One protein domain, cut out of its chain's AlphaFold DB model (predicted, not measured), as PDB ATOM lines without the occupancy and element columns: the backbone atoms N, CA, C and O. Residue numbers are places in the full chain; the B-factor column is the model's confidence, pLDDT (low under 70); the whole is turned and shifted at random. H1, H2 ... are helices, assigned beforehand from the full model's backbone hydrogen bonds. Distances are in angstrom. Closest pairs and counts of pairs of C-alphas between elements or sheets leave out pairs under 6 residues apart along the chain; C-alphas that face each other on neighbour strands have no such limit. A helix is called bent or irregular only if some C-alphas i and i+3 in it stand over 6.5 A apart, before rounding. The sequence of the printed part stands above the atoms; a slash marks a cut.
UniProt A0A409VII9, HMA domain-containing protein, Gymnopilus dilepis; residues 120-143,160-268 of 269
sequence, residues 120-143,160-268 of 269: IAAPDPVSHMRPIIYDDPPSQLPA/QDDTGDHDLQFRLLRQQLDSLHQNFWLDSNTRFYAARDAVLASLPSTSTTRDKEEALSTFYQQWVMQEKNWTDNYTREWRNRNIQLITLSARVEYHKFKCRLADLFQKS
ATOM      1  N   ILE A 120     170.519 179.543 201.920       92.75
ATOM      2  CA  ILE A 120     171.956 179.420 202.178       92.75
ATOM      3  C   ILE A 120     172.298 180.330 203.353       92.75
ATOM      4  O   ILE A 120     172.057 181.539 203.301       92.75
ATOM      5  N   ALA A 121     172.848 179.752 204.415       91.44
ATOM      6  CA  ALA A 121     173.240 180.478 205.615       91.44
ATOM      7  C   ALA A 121     174.553 181.267 205.422       91.44
ATOM      8  O   ALA A 121     175.247 181.166 204.404       91.44
ATOM      9  N   ALA A 122     174.889 182.088 206.422       94.31
ATOM     10  CA  ALA A 122     176.163 182.800 206.484       94.31
ATOM     11  C   ALA A 122     177.358 181.818 206.475       94.31
ATOM     12  O   ALA A 122     177.203 180.673 206.904       94.31
ATOM     13  N   PRO A 123     178.541 182.236 205.983       95.19
ATOM     14  CA  PRO A 123     179.722 181.378 205.985       95.19
ATOM     15  C   PRO A 123     180.161 181.048 207.414       95.19
ATOM     16  O   PRO A 123     180.195 181.926 208.277       95.19
ATOM     17  N   ASP A 124     180.519 179.787 207.642       90.19
ATOM     18  CA  ASP A 124     181.094 179.332 208.906       90.19
ATOM     19  C   ASP A 124     182.466 179.995 209.157       90.19
ATOM     20  O   ASP A 124     183.254 180.131 208.214       90.19
ATOM     21  N   PRO A 125     182.784 180.412 210.397       93.50
ATOM     22  CA  PRO A 125     184.020 181.135 210.697       93.50
ATOM     23  C   PRO A 125     185.297 180.295 210.555       93.50
ATOM     24  O   PRO A 125     186.377 180.872 210.457       93.50
ATOM     25  N   VAL A 126     185.202 178.963 210.578       92.62
ATOM     26  CA  VAL A 126     186.364 178.064 210.536       92.62
ATOM     27  C   VAL A 126     186.404 177.293 209.222       92.62
ATOM     28  O   VAL A 126     187.440 177.266 208.557       92.62
ATOM     29  N   SER A 127     185.292 176.682 208.806       91.00
ATOM     30  CA  SER A 127     185.246 175.919 207.552       91.00
ATOM     31  C   SER A 127     185.102 176.810 206.310       91.00
ATOM     32  O   SER A 127     185.392 176.355 205.206       91.00
ATOM     33  N   HIS A 128     184.672 178.072 206.468       91.44
ATOM     34  CA  HIS A 128     184.339 179.022 205.391       91.44
ATOM     35  C   HIS A 128     183.245 178.553 204.419       91.44
ATOM     36  O   HIS A 128     182.964 179.218 203.417       91.44
ATOM     37  N   MET A 129     182.599 177.429 204.712       91.50
ATOM     38  CA  MET A 129     181.521 176.887 203.898       91.50
ATOM     39  C   MET A 129     180.170 177.442 204.337       91.50
ATOM     40  O   MET A 129     179.994 177.877 205.475       91.50
ATOM     41  N   ARG A 130     179.214 177.465 203.405       91.81
ATOM     42  CA  ARG A 130     177.871 178.001 203.637       91.81
ATOM     43  C   ARG A 130     176.873 176.851 203.775       91.81
ATOM     44  O   ARG A 130     176.656 176.153 202.784       91.81
ATOM     45  N   PRO A 131     176.262 176.651 204.954       90.88
ATOM     46  CA  PRO A 131     175.266 175.607 205.140       90.88
ATOM     47  C   PRO A 131     174.036 175.855 204.264       90.88
ATOM     48  O   PRO A 131     173.554 176.987 204.179       90.88
ATOM     49  N   ILE A 132     173.511 174.791 203.659       91.62
ATOM     50  CA  ILE A 132     172.231 174.813 202.948       91.62
ATOM     51  C   ILE A 132     171.133 174.427 203.943       91.62
ATOM     52  O   ILE A 132     171.222 173.408 204.627       91.62
ATOM     53  N   ILE A 133     170.102 175.256 204.035       90.06
ATOM     54  CA  ILE A 133     168.892 175.015 204.814       90.06
ATOM     55  C   ILE A 133     167.822 174.582 203.818       90.06
ATOM     56  O   ILE A 133     167.302 175.393 203.053       90.06
ATOM     57  N   TYR A 134     167.541 173.286 203.817       89.62
ATOM     58  CA  TYR A 134     166.556 172.678 202.932       89.62
ATOM     59  C   TYR A 134     165.130 172.976 203.390       89.62
ATOM     60  O   TYR A 134     164.802 172.799 204.566       89.62
ATOM     61  N   ASP A 135     164.277 173.365 202.445       85.00
ATOM     62  CA  ASP A 135     162.866 173.697 202.693       85.00
ATOM     63  C   ASP A 135     161.957 172.464 202.815       85.00
ATOM     64  O   ASP A 135     160.801 172.541 203.243       85.00
ATOM     65  N   ASP A 136     162.483 171.308 202.429       79.19
ATOM     66  CA  ASP A 136     161.855 169.999 202.464       79.19
ATOM     67  C   ASP A 136     162.575 169.060 203.447       79.19
ATOM     68  O   ASP A 136     162.975 167.954 203.052       79.19
ATOM     69  N   PRO A 137     162.740 169.442 204.733       70.00
ATOM     70  CA  PRO A 137     163.388 168.563 205.686       70.00
ATOM     71  C   PRO A 137     162.654 167.213 205.711       70.00
ATOM     72  O   PRO A 137     161.421 167.176 205.580       70.00
ATOM     73  N   PRO A 138     163.384 166.089 205.834       65.94
ATOM     74  CA  PRO A 138     162.752 164.795 206.048       65.94
ATOM     75  C   PRO A 138     161.830 164.961 207.253       65.94
ATOM     76  O   PRO A 138     162.267 165.489 208.275       65.94
ATOM     77  N   SER A 139     160.548 164.628 207.091       59.78
ATOM     78  CA  SER A 139     159.503 164.944 208.063       59.78
ATOM     79  C   SER A 139     159.956 164.556 209.471       59.78
ATOM     80  O   SER A 139     159.982 163.374 209.812       59.78
ATOM     81  N   GLN A 140     160.330 165.540 210.294       52.88
ATOM     82  CA  GLN A 140     160.499 165.306 211.718       52.88
ATOM     83  C   GLN A 140     159.100 165.024 212.247       52.88
ATOM     84  O   GLN A 140     158.209 165.871 212.145       52.88
ATOM     85  N   LEU A 141     158.881 163.802 212.728       46.28
ATOM     86  CA  LEU A 141     157.618 163.437 213.356       46.28
ATOM     87  C   LEU A 141     157.280 164.488 214.433       46.28
ATOM     88  O   LEU A 141     158.184 164.920 215.154       46.28
ATOM     89  N   PRO A 142     156.012 164.929 214.541       43.59
ATOM     90  CA  PRO A 142     155.617 165.911 215.542       43.59
ATOM     91  C   PRO A 142     156.026 165.441 216.944       43.59
ATOM     92  O   PRO A 142     155.943 164.250 217.255       43.59
ATOM     93  N   ALA A 143     156.484 166.389 217.770       48.62
ATOM     94  CA  ALA A 143     156.956 166.139 219.128       48.62
ATOM     95  C   ALA A 143     155.957 165.268 219.924       48.62
ATOM     96  O   ALA A 143     154.742 165.449 219.801       48.62
ATOM     97  N   GLN A 160     152.506 150.301 197.814       53.00
ATOM     98  CA  GLN A 160     152.105 151.011 196.610       53.00
ATOM     99  C   GLN A 160     152.809 152.351 196.334       53.00
ATOM    100  O   GLN A 160     152.632 152.851 195.226       53.00
ATOM    101  N   ASP A 161     153.632 152.906 197.238       59.31
ATOM    102  CA  ASP A 161     154.326 154.186 196.976       59.31
ATOM    103  C   ASP A 161     155.860 154.111 197.088       59.31
ATOM    104  O   ASP A 161     156.505 154.802 197.875       59.31
ATOM    105  N   ASP A 162     156.455 153.277 196.229       63.84
ATOM    106  CA  ASP A 162     157.906 153.200 195.957       63.84
ATOM    107  C   ASP A 162     158.528 154.584 195.645       63.84
ATOM    108  O   ASP A 162     159.710 154.839 195.879       63.84
ATOM    109  N   THR A 163     157.714 155.527 195.157       66.50
ATOM    110  CA  THR A 163     158.135 156.905 194.870       66.50
ATOM    111  C   THR A 163     158.464 157.686 196.146       66.50
ATOM    112  O   THR A 163     159.443 158.437 196.162       66.50
ATOM    113  N   GLY A 164     157.668 157.519 197.209       72.31
ATOM    114  CA  GLY A 164     157.842 158.227 198.480       72.31
ATOM    115  C   GLY A 164     159.095 157.793 199.245       72.31
ATOM    116  O   GLY A 164     159.783 158.638 199.823       72.31
ATOM    117  N   ASP A 165     159.433 156.501 199.189       80.50
ATOM    118  CA  ASP A 165     160.644 155.955 199.814       80.50
ATOM    119  C   ASP A 165     161.912 156.471 199.116       80.50
ATOM    120  O   ASP A 165     162.795 157.049 199.754       80.50
ATOM    121  N   HIS A 166     161.971 156.393 197.781       83.69
ATOM    122  CA  HIS A 166     163.105 156.922 197.017       83.69
ATOM    123  C   HIS A 166     163.304 158.439 197.193       83.69
ATOM    124  O   HIS A 166     164.447 158.900 197.269       83.69
ATOM    125  N   ASP A 167     162.223 159.223 197.284       86.44
ATOM    126  CA  ASP A 167     162.301 160.674 197.512       86.44
ATOM    127  C   ASP A 167     162.821 161.000 198.923       86.44
ATOM    128  O   ASP A 167     163.703 161.850 199.076       86.44
ATOM    129  N   LEU A 168     162.366 160.278 199.953       85.81
ATOM    130  CA  LEU A 168     162.899 160.410 201.312       85.81
ATOM    131  C   LEU A 168     164.385 160.025 201.380       85.81
ATOM    132  O   LEU A 168     165.181 160.766 201.963       85.81
ATOM    133  N   GLN A 169     164.773 158.905 200.759       87.88
ATOM    134  CA  GLN A 169     166.167 158.454 200.696       87.88
ATOM    135  C   GLN A 169     167.063 159.487 200.008       87.88
ATOM    136  O   GLN A 169     168.147 159.795 200.510       87.88
ATOM    137  N   PHE A 170     166.604 160.064 198.895       91.00
ATOM    138  CA  PHE A 170     167.313 161.136 198.202       91.00
ATOM    139  C   PHE A 170     167.521 162.358 199.111       91.00
ATOM    140  O   PHE A 170     168.649 162.841 199.241       91.00
ATOM    141  N   ARG A 171     166.461 162.827 199.787       89.94
ATOM    142  CA  ARG A 171     166.529 163.998 200.678       89.94
ATOM    143  C   ARG A 171     167.460 163.771 201.869       89.94
ATOM    144  O   ARG A 171     168.268 164.647 202.179       89.94
ATOM    145  N   LEU A 172     167.399 162.592 202.490       88.81
ATOM    146  CA  LEU A 172     168.289 162.211 203.590       88.81
ATOM    147  C   LEU A 172     169.749 162.132 203.142       88.81
ATOM    148  O   LEU A 172     170.621 162.712 203.792       88.81
ATOM    149  N   LEU A 173     170.026 161.455 202.025       90.94
ATOM    150  CA  LEU A 173     171.390 161.297 201.526       90.94
ATOM    151  C   LEU A 173     172.013 162.649 201.152       90.94
ATOM    152  O   LEU A 173     173.185 162.877 201.449       90.94
ATOM    153  N   ARG A 174     171.226 163.558 200.561       93.50
ATOM    154  CA  ARG A 174     171.640 164.936 200.256       93.50
ATOM    155  C   ARG A 174     172.111 165.669 201.517       93.50
ATOM    156  O   ARG A 174     173.240 166.147 201.565       93.50
ATOM    157  N   GLN A 175     171.291 165.673 202.570       91.81
ATOM    158  CA  GLN A 175     171.626 166.326 203.842       91.81
ATOM    159  C   GLN A 175     172.839 165.694 204.537       91.81
ATOM    160  O   GLN A 175     173.681 166.395 205.102       91.81
ATOM    161  N   GLN A 176     172.954 164.364 204.486       90.94
ATOM    162  CA  GLN A 176     174.102 163.647 205.040       90.94
ATOM    163  C   GLN A 176     175.400 163.967 204.294       90.94
ATOM    164  O   GLN A 176     176.450 164.071 204.929       90.94
ATOM    165  N   LEU A 177     175.346 164.106 202.966       94.38
ATOM    166  CA  LEU A 177     176.499 164.475 202.151       94.38
ATOM    167  C   LEU A 177     177.002 165.879 202.507       94.38
ATOM    168  O   LEU A 177     178.202 166.054 202.715       94.38
ATOM    169  N   ASP A 178     176.095 166.846 202.642       93.12
ATOM    170  CA  ASP A 178     176.458 168.212 203.033       93.12
ATOM    171  C   ASP A 178     177.029 168.267 204.447       93.12
ATOM    172  O   ASP A 178     178.045 168.917 204.685       93.12
ATOM    173  N   SER A 179     176.421 167.527 205.377       90.69
ATOM    174  CA  SER A 179     176.918 167.416 206.752       90.69
ATOM    175  C   SER A 179     178.321 166.806 206.787       90.69
ATOM    176  O   SER A 179     179.197 167.298 207.495       90.69
ATOM    177  N   LEU A 180     178.565 165.761 205.988       92.69
ATOM    178  CA  LEU A 180     179.889 165.156 205.840       92.69
ATOM    179  C   LEU A 180     180.905 166.170 205.310       92.69
ATOM    180  O   LEU A 180     182.014 166.253 205.837       92.69
ATOM    181  N   HIS A 181     180.529 166.948 204.296       92.88
ATOM    182  CA  HIS A 181     181.394 167.966 203.710       92.88
ATOM    183  C   HIS A 181     181.743 169.055 204.733       92.88
ATOM    184  O   HIS A 181     182.919 169.366 204.921       92.88
ATOM    185  N   GLN A 182     180.732 169.592 205.426       92.06
ATOM    186  CA  GLN A 182     180.892 170.611 206.465       92.06
ATOM    187  C   GLN A 182     181.823 170.138 207.577       92.06
ATOM    188  O   GLN A 182     182.774 170.840 207.921       92.06
ATOM    189  N   ASN A 183     181.576 168.941 208.108       93.00
ATOM    190  CA  ASN A 183     182.345 168.394 209.220       93.00
ATOM    191  C   ASN A 183     183.798 168.116 208.829       93.00
ATOM    192  O   ASN A 183     184.699 168.413 209.609       93.00
ATOM    193  N   PHE A 184     184.036 167.593 207.622       95.31
ATOM    194  CA  PHE A 184     185.390 167.336 207.133       95.31
ATOM    195  C   PHE A 184     186.226 168.620 207.079       95.31
ATOM    196  O   PHE A 184     187.330 168.662 207.620       95.31
ATOM    197  N   TRP A 185     185.696 169.685 206.470       94.25
ATOM    198  CA  TRP A 185     186.424 170.952 206.356       94.25
ATOM    199  C   TRP A 185     186.551 171.691 207.682       94.25
ATOM    200  O   TRP A 185     187.583 172.309 207.931       94.25
ATOM    201  N   LEU A 186     185.536 171.609 208.545       95.94
ATOM    202  CA  LEU A 186     185.612 172.150 209.898       95.94
ATOM    203  C   LEU A 186     186.765 171.503 210.677       95.94
ATOM    204  O   LEU A 186     187.600 172.216 211.233       95.94
ATOM    205  N   ASP A 187     186.842 170.171 210.679       95.88
ATOM    206  CA  ASP A 187     187.903 169.427 211.360       95.88
ATOM    207  C   ASP A 187     189.282 169.703 210.743       95.88
ATOM    208  O   ASP A 187     190.224 170.051 211.459       95.88
ATOM    209  N   SER A 188     189.388 169.639 209.411       94.88
ATOM    210  CA  SER A 188     190.640 169.897 208.690       94.88
ATOM    211  C   SER A 188     191.200 171.282 209.013       94.88
ATOM    212  O   SER A 188     192.358 171.402 209.417       94.88
ATOM    213  N   ASN A 189     190.364 172.319 208.914       95.94
ATOM    214  CA  ASN A 189     190.783 173.693 209.170       95.94
ATOM    215  C   ASN A 189     191.114 173.910 210.649       95.94
ATOM    216  O   ASN A 189     192.102 174.573 210.958       95.94
ATOM    217  N   THR A 190     190.350 173.312 211.567       96.62
ATOM    218  CA  THR A 190     190.629 173.394 213.010       96.62
ATOM    219  C   THR A 190     192.008 172.825 213.335       96.62
ATOM    220  O   THR A 190     192.818 173.496 213.978       96.62
ATOM    221  N   ARG A 191     192.310 171.612 212.852       96.06
ATOM    222  CA  ARG A 191     193.608 170.962 213.082       96.06
ATOM    223  C   ARG A 191     194.745 171.719 212.394       96.06
ATOM    224  O   ARG A 191     195.805 171.886 212.993       96.06
ATOM    225  N   PHE A 192     194.509 172.230 211.185       97.00
ATOM    226  CA  PHE A 192     195.485 173.025 210.444       97.00
ATOM    227  C   PHE A 192     195.856 174.314 211.182       97.00
ATOM    228  O   PHE A 192     197.041 174.584 211.371       97.00
ATOM    229  N   TYR A 193     194.868 175.100 211.629       96.50
ATOM    230  CA  TYR A 193     195.131 176.346 212.349       96.50
ATOM    231  C   TYR A 193     195.818 176.088 213.688       96.50
ATOM    232  O   TYR A 193     196.814 176.742 213.982       96.50
ATOM    233  N   ALA A 194     195.371 175.081 214.445       97.12
ATOM    234  CA  ALA A 194     196.022 174.700 215.696       97.12
ATOM    235  C   ALA A 194     197.495 174.305 215.487       97.12
ATOM    236  O   ALA A 194     198.370 174.764 216.221       97.12
ATOM    237  N   ALA A 195     197.789 173.492 214.466       97.38
ATOM    238  CA  ALA A 195     199.152 173.063 214.162       97.38
ATOM    239  C   ALA A 195     200.028 174.220 213.652       97.38
ATOM    240  O   ALA A 195     201.160 174.385 214.108       97.38
ATOM    241  N   ARG A 196     199.493 175.064 212.764       97.31
ATOM    242  CA  ARG A 196     200.173 176.272 212.276       97.31
ATOM    243  C   ARG A 196     200.543 177.202 213.430       97.31
ATOM    244  O   ARG A 196     201.670 177.690 213.497       97.31
ATOM    245  N   ASP A 197     199.600 177.442 214.333       97.19
ATOM    246  CA  ASP A 197     199.800 178.345 215.463       97.19
ATOM    247  C   ASP A 197     200.807 177.757 216.463       97.19
ATOM    248  O   ASP A 197     201.634 178.496 216.991       97.19
ATOM    249  N   ALA A 198     200.834 176.431 216.643       97.50
ATOM    250  CA  ALA A 198     201.866 175.749 217.423       97.50
ATOM    251  C   ALA A 198     203.271 175.898 216.807       97.50
ATOM    252  O   ALA A 198     204.231 176.154 217.536       97.50
ATOM    253  N   VAL A 199     203.400 175.806 215.476       97.38
ATOM    254  CA  VAL A 199     204.677 176.048 214.776       97.38
ATOM    255  C   VAL A 199     205.147 177.480 215.023       97.38
ATOM    256  O   VAL A 199     206.285 177.686 215.441       97.38
ATOM    257  N   LEU A 200     204.262 178.467 214.869       96.12
ATOM    258  CA  LEU A 200     204.597 179.871 215.120       96.12
ATOM    259  C   LEU A 200     204.931 180.152 216.590       96.12
ATOM    260  O   LEU A 200     205.824 180.951 216.862       96.12
ATOM    261  N   ALA A 201     204.250 179.493 217.530       96.06
ATOM    262  CA  ALA A 201     204.499 179.638 218.962       96.06
ATOM    263  C   ALA A 201     205.822 179.001 219.413       96.06
ATOM    264  O   ALA A 201     206.392 179.431 220.413       96.06
ATOM    265  N   SER A 202     206.319 177.992 218.688       95.62
ATOM    266  CA  SER A 202     207.606 177.356 218.996       95.62
ATOM    267  C   SER A 202     208.820 178.181 218.554       95.62
ATOM    268  O   SER A 202     209.932 177.945 219.028       95.62
ATOM    269  N   LEU A 203     208.622 179.168 217.676       96.31
ATOM    270  CA  LEU A 203     209.687 180.059 217.229       96.31
ATOM    271  C   LEU A 203     210.047 181.090 218.312       96.31
ATOM    272  O   LEU A 203     209.166 181.629 218.985       96.31
ATOM    273  N   PRO A 204     211.337 181.441 218.455       95.75
ATOM    274  CA  PRO A 204     211.754 182.470 219.396       95.75
ATOM    275  C   PRO A 204     211.199 183.841 218.989       95.75
ATOM    276  O   PRO A 204     211.046 184.148 217.805       95.75
ATOM    277  N   SER A 205     210.966 184.719 219.966       92.19
ATOM    278  CA  SER A 205     210.450 186.079 219.732       92.19
ATOM    279  C   SER A 205     211.388 186.967 218.902       92.19
ATOM    280  O   SER A 205     210.948 187.975 218.359       92.19
ATOM    281  N   THR A 206     212.664 186.592 218.783       95.12
ATOM    282  CA  THR A 206     213.678 187.257 217.947       95.12
ATOM    283  C   THR A 206     213.623 186.846 216.473       95.12
ATOM    284  O   THR A 206     214.395 187.377 215.679       95.12
ATOM    285  N   SER A 207     212.762 185.889 216.106       93.88
ATOM    286  CA  SER A 207     212.651 185.381 214.734       93.88
ATOM    287  C   SER A 207     212.257 186.479 213.748       93.88
ATOM    288  O   SER A 207     211.305 187.242 213.968       93.88
ATOM    289  N   THR A 208     212.985 186.542 212.633       96.50
ATOM    290  CA  THR A 208     212.654 187.452 211.538       96.50
ATOM    291  C   THR A 208     211.409 186.961 210.796       96.50
ATOM    292  O   THR A 208     210.948 185.832 210.974       96.50
ATOM    293  N   THR A 209     210.824 187.809 209.949       95.81
ATOM    294  CA  THR A 209     209.700 187.406 209.088       95.81
ATOM    295  C   THR A 209     210.078 186.258 208.156       95.81
ATOM    296  O   THR A 209     209.299 185.323 208.003       95.81
ATOM    297  N   ARG A 210     211.300 186.279 207.615       95.56
ATOM    298  CA  ARG A 210     211.821 185.233 206.730       95.56
ATOM    299  C   ARG A 210     211.903 183.871 207.426       95.56
ATOM    300  O   ARG A 210     211.491 182.877 206.843       95.56
ATOM    301  N   ASP A 211     212.365 183.836 208.675       94.81
ATOM    302  CA  ASP A 211     212.471 182.580 209.436       94.81
ATOM    303  C   ASP A 211     211.084 181.970 209.703       94.81
ATOM    304  O   ASP A 211     210.897 180.754 209.640       94.81
ATOM    305  N   LYS A 212     210.079 182.823 209.953       95.62
ATOM    306  CA  LYS A 212     208.679 182.397 210.114       95.62
ATOM    307  C   LYS A 212     208.109 181.840 208.813       95.62
ATOM    308  O   LYS A 212     207.404 180.836 208.842       95.62
ATOM    309  N   GLU A 213     208.408 182.471 207.681       96.31
ATOM    310  CA  GLU A 213     207.989 181.992 206.360       96.31
ATOM    311  C   GLU A 213     208.619 180.635 206.023       96.31
ATOM    312  O   GLU A 213     207.925 179.736 205.549       96.31
ATOM    313  N   GLU A 214     209.904 180.448 206.330       97.12
ATOM    314  CA  GLU A 214     210.602 179.174 206.135       97.12
ATOM    315  C   GLU A 214     209.985 178.060 206.999       97.12
ATOM    316  O   GLU A 214     209.632 176.990 206.488       97.12
ATOM    317  N   ALA A 215     209.727 178.337 208.279       96.81
ATOM    318  CA  ALA A 215     209.028 177.411 209.170       96.81
ATOM    319  C   ALA A 215     207.605 177.069 208.679       96.81
ATOM    320  O   ALA A 215     207.190 175.912 208.720       96.81
ATOM    321  N   LEU A 216     206.852 178.046 208.163       97.31
ATOM    322  CA  LEU A 216     205.515 177.799 207.615       97.31
ATOM    323  C   LEU A 216     205.554 176.983 206.318       97.31
ATOM    324  O   LEU A 216     204.702 176.121 206.116       97.31
ATOM    325  N   SER A 217     206.534 177.220 205.446       97.44
ATOM    326  CA  SER A 217     206.669 176.472 204.190       97.44
ATOM    327  C   SER A 217     206.994 174.994 204.424       97.44
ATOM    328  O   SER A 217     206.361 174.119 203.826       97.44
ATOM    329  N   THR A 218     207.914 174.714 205.350       97.56
ATOM    330  CA  THR A 218     208.251 173.349 205.770       97.56
ATOM    331  C   THR A 218     207.052 172.668 206.430       97.56
ATOM    332  O   THR A 218     206.731 171.529 206.081       97.56
ATOM    333  N   PHE A 219     206.317 173.383 207.290       98.00
ATOM    334  CA  PHE A 219     205.061 172.902 207.866       98.00
ATOM    335  C   PHE A 219     204.016 172.555 206.796       98.00
ATOM    336  O   PHE A 219     203.457 171.461 206.830       98.00
ATOM    337  N   TYR A 220     203.762 173.428 205.814       97.38
ATOM    338  CA  TYR A 220     202.765 173.164 204.767       97.38
ATOM    339  C   TYR A 220     203.107 171.935 203.930       97.38
ATOM    340  O   TYR A 220     202.222 171.137 203.616       97.38
ATOM    341  N   GLN A 221     204.387 171.744 203.609       97.25
ATOM    342  CA  GLN A 221     204.837 170.541 202.918       97.25
ATOM    343  C   GLN A 221     204.554 169.283 203.752       97.25
ATOM    344  O   GLN A 221     204.007 168.310 203.231       97.25
ATOM    345  N   GLN A 222     204.895 169.301 205.042       97.06
ATOM    346  CA  GLN A 222     204.664 168.172 205.946       97.06
ATOM    347  C   GLN A 222     203.172 167.877 206.126       97.06
ATOM    348  O   GLN A 222     202.766 166.721 206.029       97.06
ATOM    349  N   TRP A 223     202.353 168.916 206.304       96.62
ATOM    350  CA  TRP A 223     200.905 168.806 206.461       96.62
ATOM    351  C   TRP A 223     200.252 168.081 205.280       96.62
ATOM    352  O   TRP A 223     199.512 167.117 205.473       96.62
ATOM    353  N   VAL A 224     200.567 168.492 204.045       95.00
ATOM    354  CA  VAL A 224     200.018 167.864 202.830       95.00
ATOM    355  C   VAL A 224     200.420 166.391 202.735       95.00
ATOM    356  O   VAL A 224     199.601 165.551 202.363       95.00
ATOM    357  N   MET A 225     201.666 166.065 203.088       95.25
ATOM    358  CA  MET A 225     202.155 164.684 203.062       95.25
ATOM    359  C   MET A 225     201.469 163.819 204.126       95.25
ATOM    360  O   MET A 225     201.112 162.676 203.846       95.25
ATOM    361  N   GLN A 226     201.243 164.366 205.323       95.94
ATOM    362  CA  GLN A 226     200.598 163.672 206.437       95.94
ATOM    363  C   GLN A 226     199.100 163.434 206.192       95.94
ATOM    364  O   GLN A 226     198.611 162.319 206.377       95.94
ATOM    365  N   GLU A 227     198.371 164.451 205.732       94.19
ATOM    366  CA  GLU A 227     196.913 164.392 205.539       94.19
ATOM    367  C   GLU A 227     196.497 163.720 204.221       94.19
ATOM    368  O   GLU A 227     195.300 163.574 203.946       94.19
ATOM    369  N   LYS A 228     197.455 163.276 203.398       93.19
ATOM    370  CA  LYS A 228     197.183 162.663 202.093       93.19
ATOM    371  C   LYS A 228     196.199 161.497 202.184       93.19
ATOM    372  O   LYS A 228     195.183 161.503 201.497       93.19
ATOM    373  N   ASN A 229     196.470 160.516 203.047       94.38
ATOM    374  CA  ASN A 229     195.621 159.323 203.166       94.38
ATOM    375  C   ASN A 229     194.206 159.672 203.644       94.38
ATOM    376  O   ASN A 229     193.225 159.097 203.173       94.38
ATOM    377  N   TRP A 230     194.097 160.631 204.563       91.69
ATOM    378  CA  TRP A 230     192.814 161.094 205.081       91.69
ATOM    379  C   TRP A 230     191.999 161.814 203.999       91.69
ATOM    380  O   TRP A 230     190.831 161.491 203.782       91.69
ATOM    381  N   THR A 231     192.647 162.695 203.233       93.69
ATOM    382  CA  THR A 231     192.043 163.415 202.101       93.69
ATOM    383  C   THR A 231     191.630 162.465 200.974       93.69
ATOM    384  O   THR A 231     190.559 162.624 200.382       93.69
ATOM    385  N   ASP A 232     192.442 161.444 200.688       96.25
ATOM    386  CA  ASP A 232     192.149 160.427 199.675       96.25
ATOM    387  C   ASP A 232     190.929 159.574 200.078       96.25
ATOM    388  O   ASP A 232     190.057 159.301 199.245       96.25
ATOM    389  N   ASN A 233     190.819 159.199 201.358       96.12
ATOM    390  CA  ASN A 233     189.654 158.486 201.893       96.12
ATOM    391  C   ASN A 233     188.385 159.339 201.821       96.12
ATOM    392  O   ASN A 233     187.374 158.882 201.283       96.12
ATOM    393  N   TYR A 234     188.457 160.595 202.266       95.75
ATOM    394  CA  TYR A 234     187.357 161.549 202.137       95.75
ATOM    395  C   TYR A 234     186.921 161.715 200.675       95.75
ATOM    396  O   TYR A 234     185.735 161.616 200.363       95.75
ATOM    397  N   THR A 235     187.872 161.886 199.752       96.81
ATOM    398  CA  THR A 235     187.584 162.042 198.320       96.81
ATOM    399  C   THR A 235     186.859 160.818 197.763       96.81
ATOM    400  O   THR A 235     185.924 160.951 196.971       96.81
ATOM    401  N   ARG A 236     187.260 159.612 198.183       97.12
ATOM    402  CA  ARG A 236     186.597 158.362 197.799       97.12
ATOM    403  C   ARG A 236     185.171 158.290 198.339       97.12
ATOM    404  O   ARG A 236     184.256 158.007 197.569       97.12
ATOM    405  N   GLU A 237     184.970 158.557 199.628       95.25
ATOM    406  CA  GLU A 237     183.640 158.542 200.244       95.25
ATOM    407  C   GLU A 237     182.707 159.580 199.626       95.25
ATOM    408  O   GLU A 237     181.574 159.258 199.265       95.25
ATOM    409  N   TRP A 238     183.200 160.804 199.442       96.06
ATOM    410  CA  TRP A 238     182.457 161.887 198.816       96.06
ATOM    411  C   TRP A 238     182.030 161.513 197.393       96.06
ATOM    412  O   TRP A 238     180.864 161.695 197.041       96.06
ATOM    413  N   ARG A 239     182.922 160.915 196.588       97.19
ATOM    414  CA  ARG A 239     182.584 160.425 195.238       97.19
ATOM    415  C   ARG A 239     181.523 159.331 195.279       97.19
ATOM    416  O   ARG A 239     180.553 159.410 194.532       97.19
ATOM    417  N   ASN A 240     181.674 158.346 196.163       96.31
ATOM    418  CA  ASN A 240     180.720 157.244 196.291       96.31
ATOM    419  C   ASN A 240     179.316 157.753 196.648       96.31
ATOM    420  O   ASN A 240     178.343 157.383 195.991       96.31
ATOM    421  N   ARG A 241     179.209 158.646 197.642       94.75
ATOM    422  CA  ARG A 241     177.926 159.231 198.059       94.75
ATOM    423  C   ARG A 241     177.326 160.146 196.989       94.75
ATOM    424  O   ARG A 241     176.120 160.099 196.782       94.75
ATOM    425  N   ASN A 242     178.138 160.912 196.255       96.50
ATOM    426  CA  ASN A 242     177.648 161.708 195.122       96.50
ATOM    427  C   ASN A 242     177.092 160.835 193.992       96.50
ATOM    428  O   ASN A 242     176.040 161.146 193.445       96.50
ATOM    429  N   ILE A 243     177.757 159.725 193.656       97.12
ATOM    430  CA  ILE A 243     177.254 158.785 192.641       97.12
ATOM    431  C   ILE A 243     175.913 158.188 193.086       97.12
ATOM    432  O   ILE A 243     174.972 158.121 192.291       97.12
ATOM    433  N   GLN A 244     175.801 157.790 194.356       95.00
ATOM    434  CA  GLN A 244     174.536 157.322 194.927       95.00
ATOM    435  C   GLN A 244     173.452 158.404 194.858       95.00
ATOM    436  O   GLN A 244     172.340 158.118 194.421       95.00
ATOM    437  N   LEU A 245     173.786 159.651 195.203       95.62
ATOM    438  CA  LEU A 245     172.865 160.784 195.154       95.62
ATOM    439  C   LEU A 245     172.353 161.045 193.734       95.62
ATOM    440  O   LEU A 245     171.146 161.159 193.536       95.62
ATOM    441  N   ILE A 246     173.248 161.075 192.742       96.00
ATOM    442  CA  ILE A 246     172.887 161.237 191.326       96.00
ATOM    443  C   ILE A 246     171.955 160.102 190.896       96.00
ATOM    444  O   ILE A 246     170.915 160.352 190.288       96.00
ATOM    445  N   THR A 247     172.280 158.863 191.268       95.56
ATOM    446  CA  THR A 247     171.477 157.683 190.923       95.56
ATOM    447  C   THR A 247     170.074 157.756 191.530       95.56
ATOM    448  O   THR A 247     169.094 157.534 190.820       95.56
ATOM    449  N   LEU A 248     169.955 158.098 192.818       92.81
ATOM    450  CA  LEU A 248     168.662 158.266 193.487       92.81
ATOM    451  C   LEU A 248     167.869 159.431 192.892       92.81
ATOM    452  O   LEU A 248     166.689 159.265 192.599       92.81
ATOM    453  N   SER A 249     168.517 160.568 192.627       93.62
ATOM    454  CA  SER A 249     167.860 161.728 192.013       93.62
ATOM    455  C   SER A 249     167.272 161.394 190.639       93.62
ATOM    456  O   SER A 249     166.126 161.732 190.356       93.62
ATOM    457  N   ALA A 250     168.011 160.642 189.816       95.50
ATOM    458  CA  ALA A 250     167.555 160.215 188.501       95.50
ATOM    459  C   ALA A 250     166.353 159.266 188.600       95.50
ATOM    460  O   ALA A 250     165.413 159.385 187.814       95.50
ATOM    461  N   ARG A 251     166.351 158.354 189.584       92.94
ATOM    462  CA  ARG A 251     165.199 157.483 189.857       92.94
ATOM    463  C   ARG A 251     163.983 158.304 190.272       92.94
ATOM    464  O   ARG A 251     162.933 158.159 189.655       92.94
ATOM    465  N   VAL A 252     164.124 159.200 191.246       91.06
ATOM    466  CA  VAL A 252     163.031 160.062 191.724       91.06
ATOM    467  C   VAL A 252     162.422 160.872 190.576       91.06
ATOM    468  O   VAL A 252     161.203 160.871 190.400       91.06
ATOM    469  N   GLU A 253     163.247 161.505 189.742       92.00
ATOM    470  CA  GLU A 253     162.763 162.270 188.587       92.00
ATOM    471  C   GLU A 253     162.106 161.385 187.522       92.00
ATOM    472  O   GLU A 253     161.078 161.767 186.958       92.00
ATOM    473  N   TYR A 254     162.632 160.179 187.288       92.69
ATOM    474  CA  TYR A 254     162.010 159.202 186.396       92.69
ATOM    475  C   TYR A 254     160.620 158.778 186.888       92.69
ATOM    476  O   TYR A 254     159.669 158.788 186.103       92.69
ATOM    477  N   HIS A 255     160.465 158.469 188.180       88.94
ATOM    478  CA  HIS A 255     159.162 158.145 188.770       88.94
ATOM    479  C   HIS A 255     158.186 159.325 188.644       88.94
ATOM    480  O   HIS A 255     157.081 159.154 188.126       88.94
ATOM    481  N   LYS A 256     158.616 160.547 188.994       88.38
ATOM    482  CA  LYS A 256     157.807 161.774 188.836       88.38
ATOM    483  C   LYS A 256     157.405 162.020 187.381       88.38
ATOM    484  O   LYS A 256     156.302 162.496 187.114       88.38
ATOM    485  N   PHE A 257     158.292 161.753 186.428       91.56
ATOM    486  CA  PHE A 257     158.000 161.874 185.000       91.56
ATOM    487  C   PHE A 257     156.980 160.826 184.540       91.56
ATOM    488  O   PHE A 257     156.011 161.171 183.865       91.56
ATOM    489  N   LYS A 258     157.144 159.568 184.962       90.12
ATOM    490  CA  LYS A 258     156.220 158.472 184.650       90.12
ATOM    491  C   LYS A 258     154.804 158.749 185.169       90.12
ATOM    492  O   LYS A 258     153.854 158.576 184.412       90.12
ATOM    493  N   CYS A 259     154.664 159.224 186.410       87.50
ATOM    494  CA  CYS A 259     153.367 159.618 186.975       87.50
ATOM    495  C   CYS A 259     152.730 160.770 186.185       87.50
ATOM    496  O   CYS A 259     151.577 160.668 185.782       87.50
ATOM    497  N   ARG A 260     153.503 161.820 185.860       88.31
ATOM    498  CA  ARG A 260     153.020 162.945 185.037       88.31
ATOM    499  C   ARG A 260     152.511 162.495 183.668       88.31
ATOM    500  O   ARG A 260     151.495 163.004 183.205       88.31
ATOM    501  N   LEU A 261     153.198 161.554 183.017       91.69
ATOM    502  CA  LEU A 261     152.732 160.988 181.751       91.69
ATOM    503  C   LEU A 261     151.427 160.203 181.927       91.69
ATOM    504  O   LEU A 261     150.501 160.413 181.149       91.69
ATOM    505  N   ALA A 262     151.328 159.341 182.942       89.75
ATOM    506  CA  ALA A 262     150.110 158.576 183.214       89.75
ATOM    507  C   ALA A 262     148.889 159.490 183.447       89.75
ATOM    508  O   ALA A 262     147.833 159.252 182.862       89.75
ATOM    509  N   ASP A 263     149.061 160.577 184.207       88.19
ATOM    510  CA  ASP A 263     148.010 161.571 184.461       88.19
ATOM    511  C   ASP A 263     147.563 162.300 183.184       88.19
ATOM    512  O   ASP A 263     146.380 162.611 183.019       88.19
ATOM    513  N   LEU A 264     148.497 162.595 182.269       87.81
ATOM    514  CA  LEU A 264     148.178 163.211 180.977       87.81
ATOM    515  C   LEU A 264     147.347 162.272 180.100       87.81
ATOM    516  O   LEU A 264     146.378 162.719 179.488       87.81
ATOM    517  N   PHE A 265     147.689 160.980 180.071       85.50
ATOM    518  CA  PHE A 265     146.925 159.986 179.317       85.50
ATOM    519  C   PHE A 265     145.533 159.752 179.919       85.50
ATOM    520  O   PHE A 265     144.565 159.699 179.164       85.50
ATOM    521  N   GLN A 266     145.388 159.717 181.250       82.56
ATOM    522  CA  GLN A 266     144.073 159.587 181.897       82.56
ATOM    523  C   GLN A 266     143.143 160.777 181.630       82.56
ATOM    524  O   GLN A 266     141.948 160.573 181.450       82.56
ATOM    525  N   LYS A 267     143.669 162.008 181.554       76.50
ATOM    526  CA  LYS A 267     142.870 163.215 181.254       76.50
ATOM    527  C   LYS A 267     142.397 163.315 179.799       76.50
ATOM    528  O   LYS A 267     141.576 164.178 179.502       76.50
ATOM    529  N   SER A 268     142.942 162.496 178.898       67.38
ATOM    530  CA  SER A 268     142.571 162.476 177.473       67.38
ATOM    531  C   SER A 268     141.451 161.488 177.116       67.38
ATOM    532  O   SER A 268     141.018 161.467 175.965       67.38
TER     533      SER A 268
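What this domain is: This is residues 120 to 143 and 160 to 268 of the 269 residues of the protein "HMA domain-containing protein" of Gymnopilus dilepis (UniProt A0A409VII9). This is a long helical hairpin: H2, the longest helix, bends and runs back beside H1 along nearly the whole length. A stretch with no named element, residues 120 to 138, folds back on itself beside H1. The printed part has 133 residues, with two named helices in the order H1, H2 and no named strand, and its class is all helix. The whole is an extended rod, with a radius of gyration of the C-alphas of 23.2 A and spans of 85 by 33 by 25 A.

Where its parts are: Begin with H2, residues 209 to 266, assigned as one helix by its hydrogen bonds but bent, with C-alphas 226 and 229 7.4 A apart. Find C-alpha 209 at (209.700, 187.406, 209.088); from there arm H2a runs to residue 226, 25.6 A. Arm H2b, residues 229 to 266, covers 55.8 A and ends at C-alpha 266, (144.073, 159.587, 181.897). H1, residues 162 to 202, starts at C-alpha 162, (157.906, 153.200, 195.957), and is 59.9 A long.

How they stand to each other: At the bend, H2a and H2b stand at a steep tilt of 62 degrees. H2b and H1 touch, closest at the C-alphas of Leu 248 and Phe 170, 5.7 A, at a shallow tilt of 23 degrees, opposite ways. H2a and H1 form a hairpin; H1 touches H2a with residues 192 to 200 alone, closest at the C-alphas of Leu 200 and Lys 212, 6.9 A, at a steep tilt of 38 degrees, opposite ways. Look at the backbone O i to N i+4 pairs: each is within hydrogen-bond range in H1, H2a and H2b.

The domain as a whole: The farthest C-alphas, of Thr 206 and Ser 268, are 85.5 A apart. Residues 205 to 210 and 260 to 268 stand free. The link from H1 to H2 is short. Residues 144 to 159 are not printed, and C-alphas 143 and 160 lie 27.6 A apart across this cut. Confidence is under 70 at residues 138 to 143, 160 to 163 and 268.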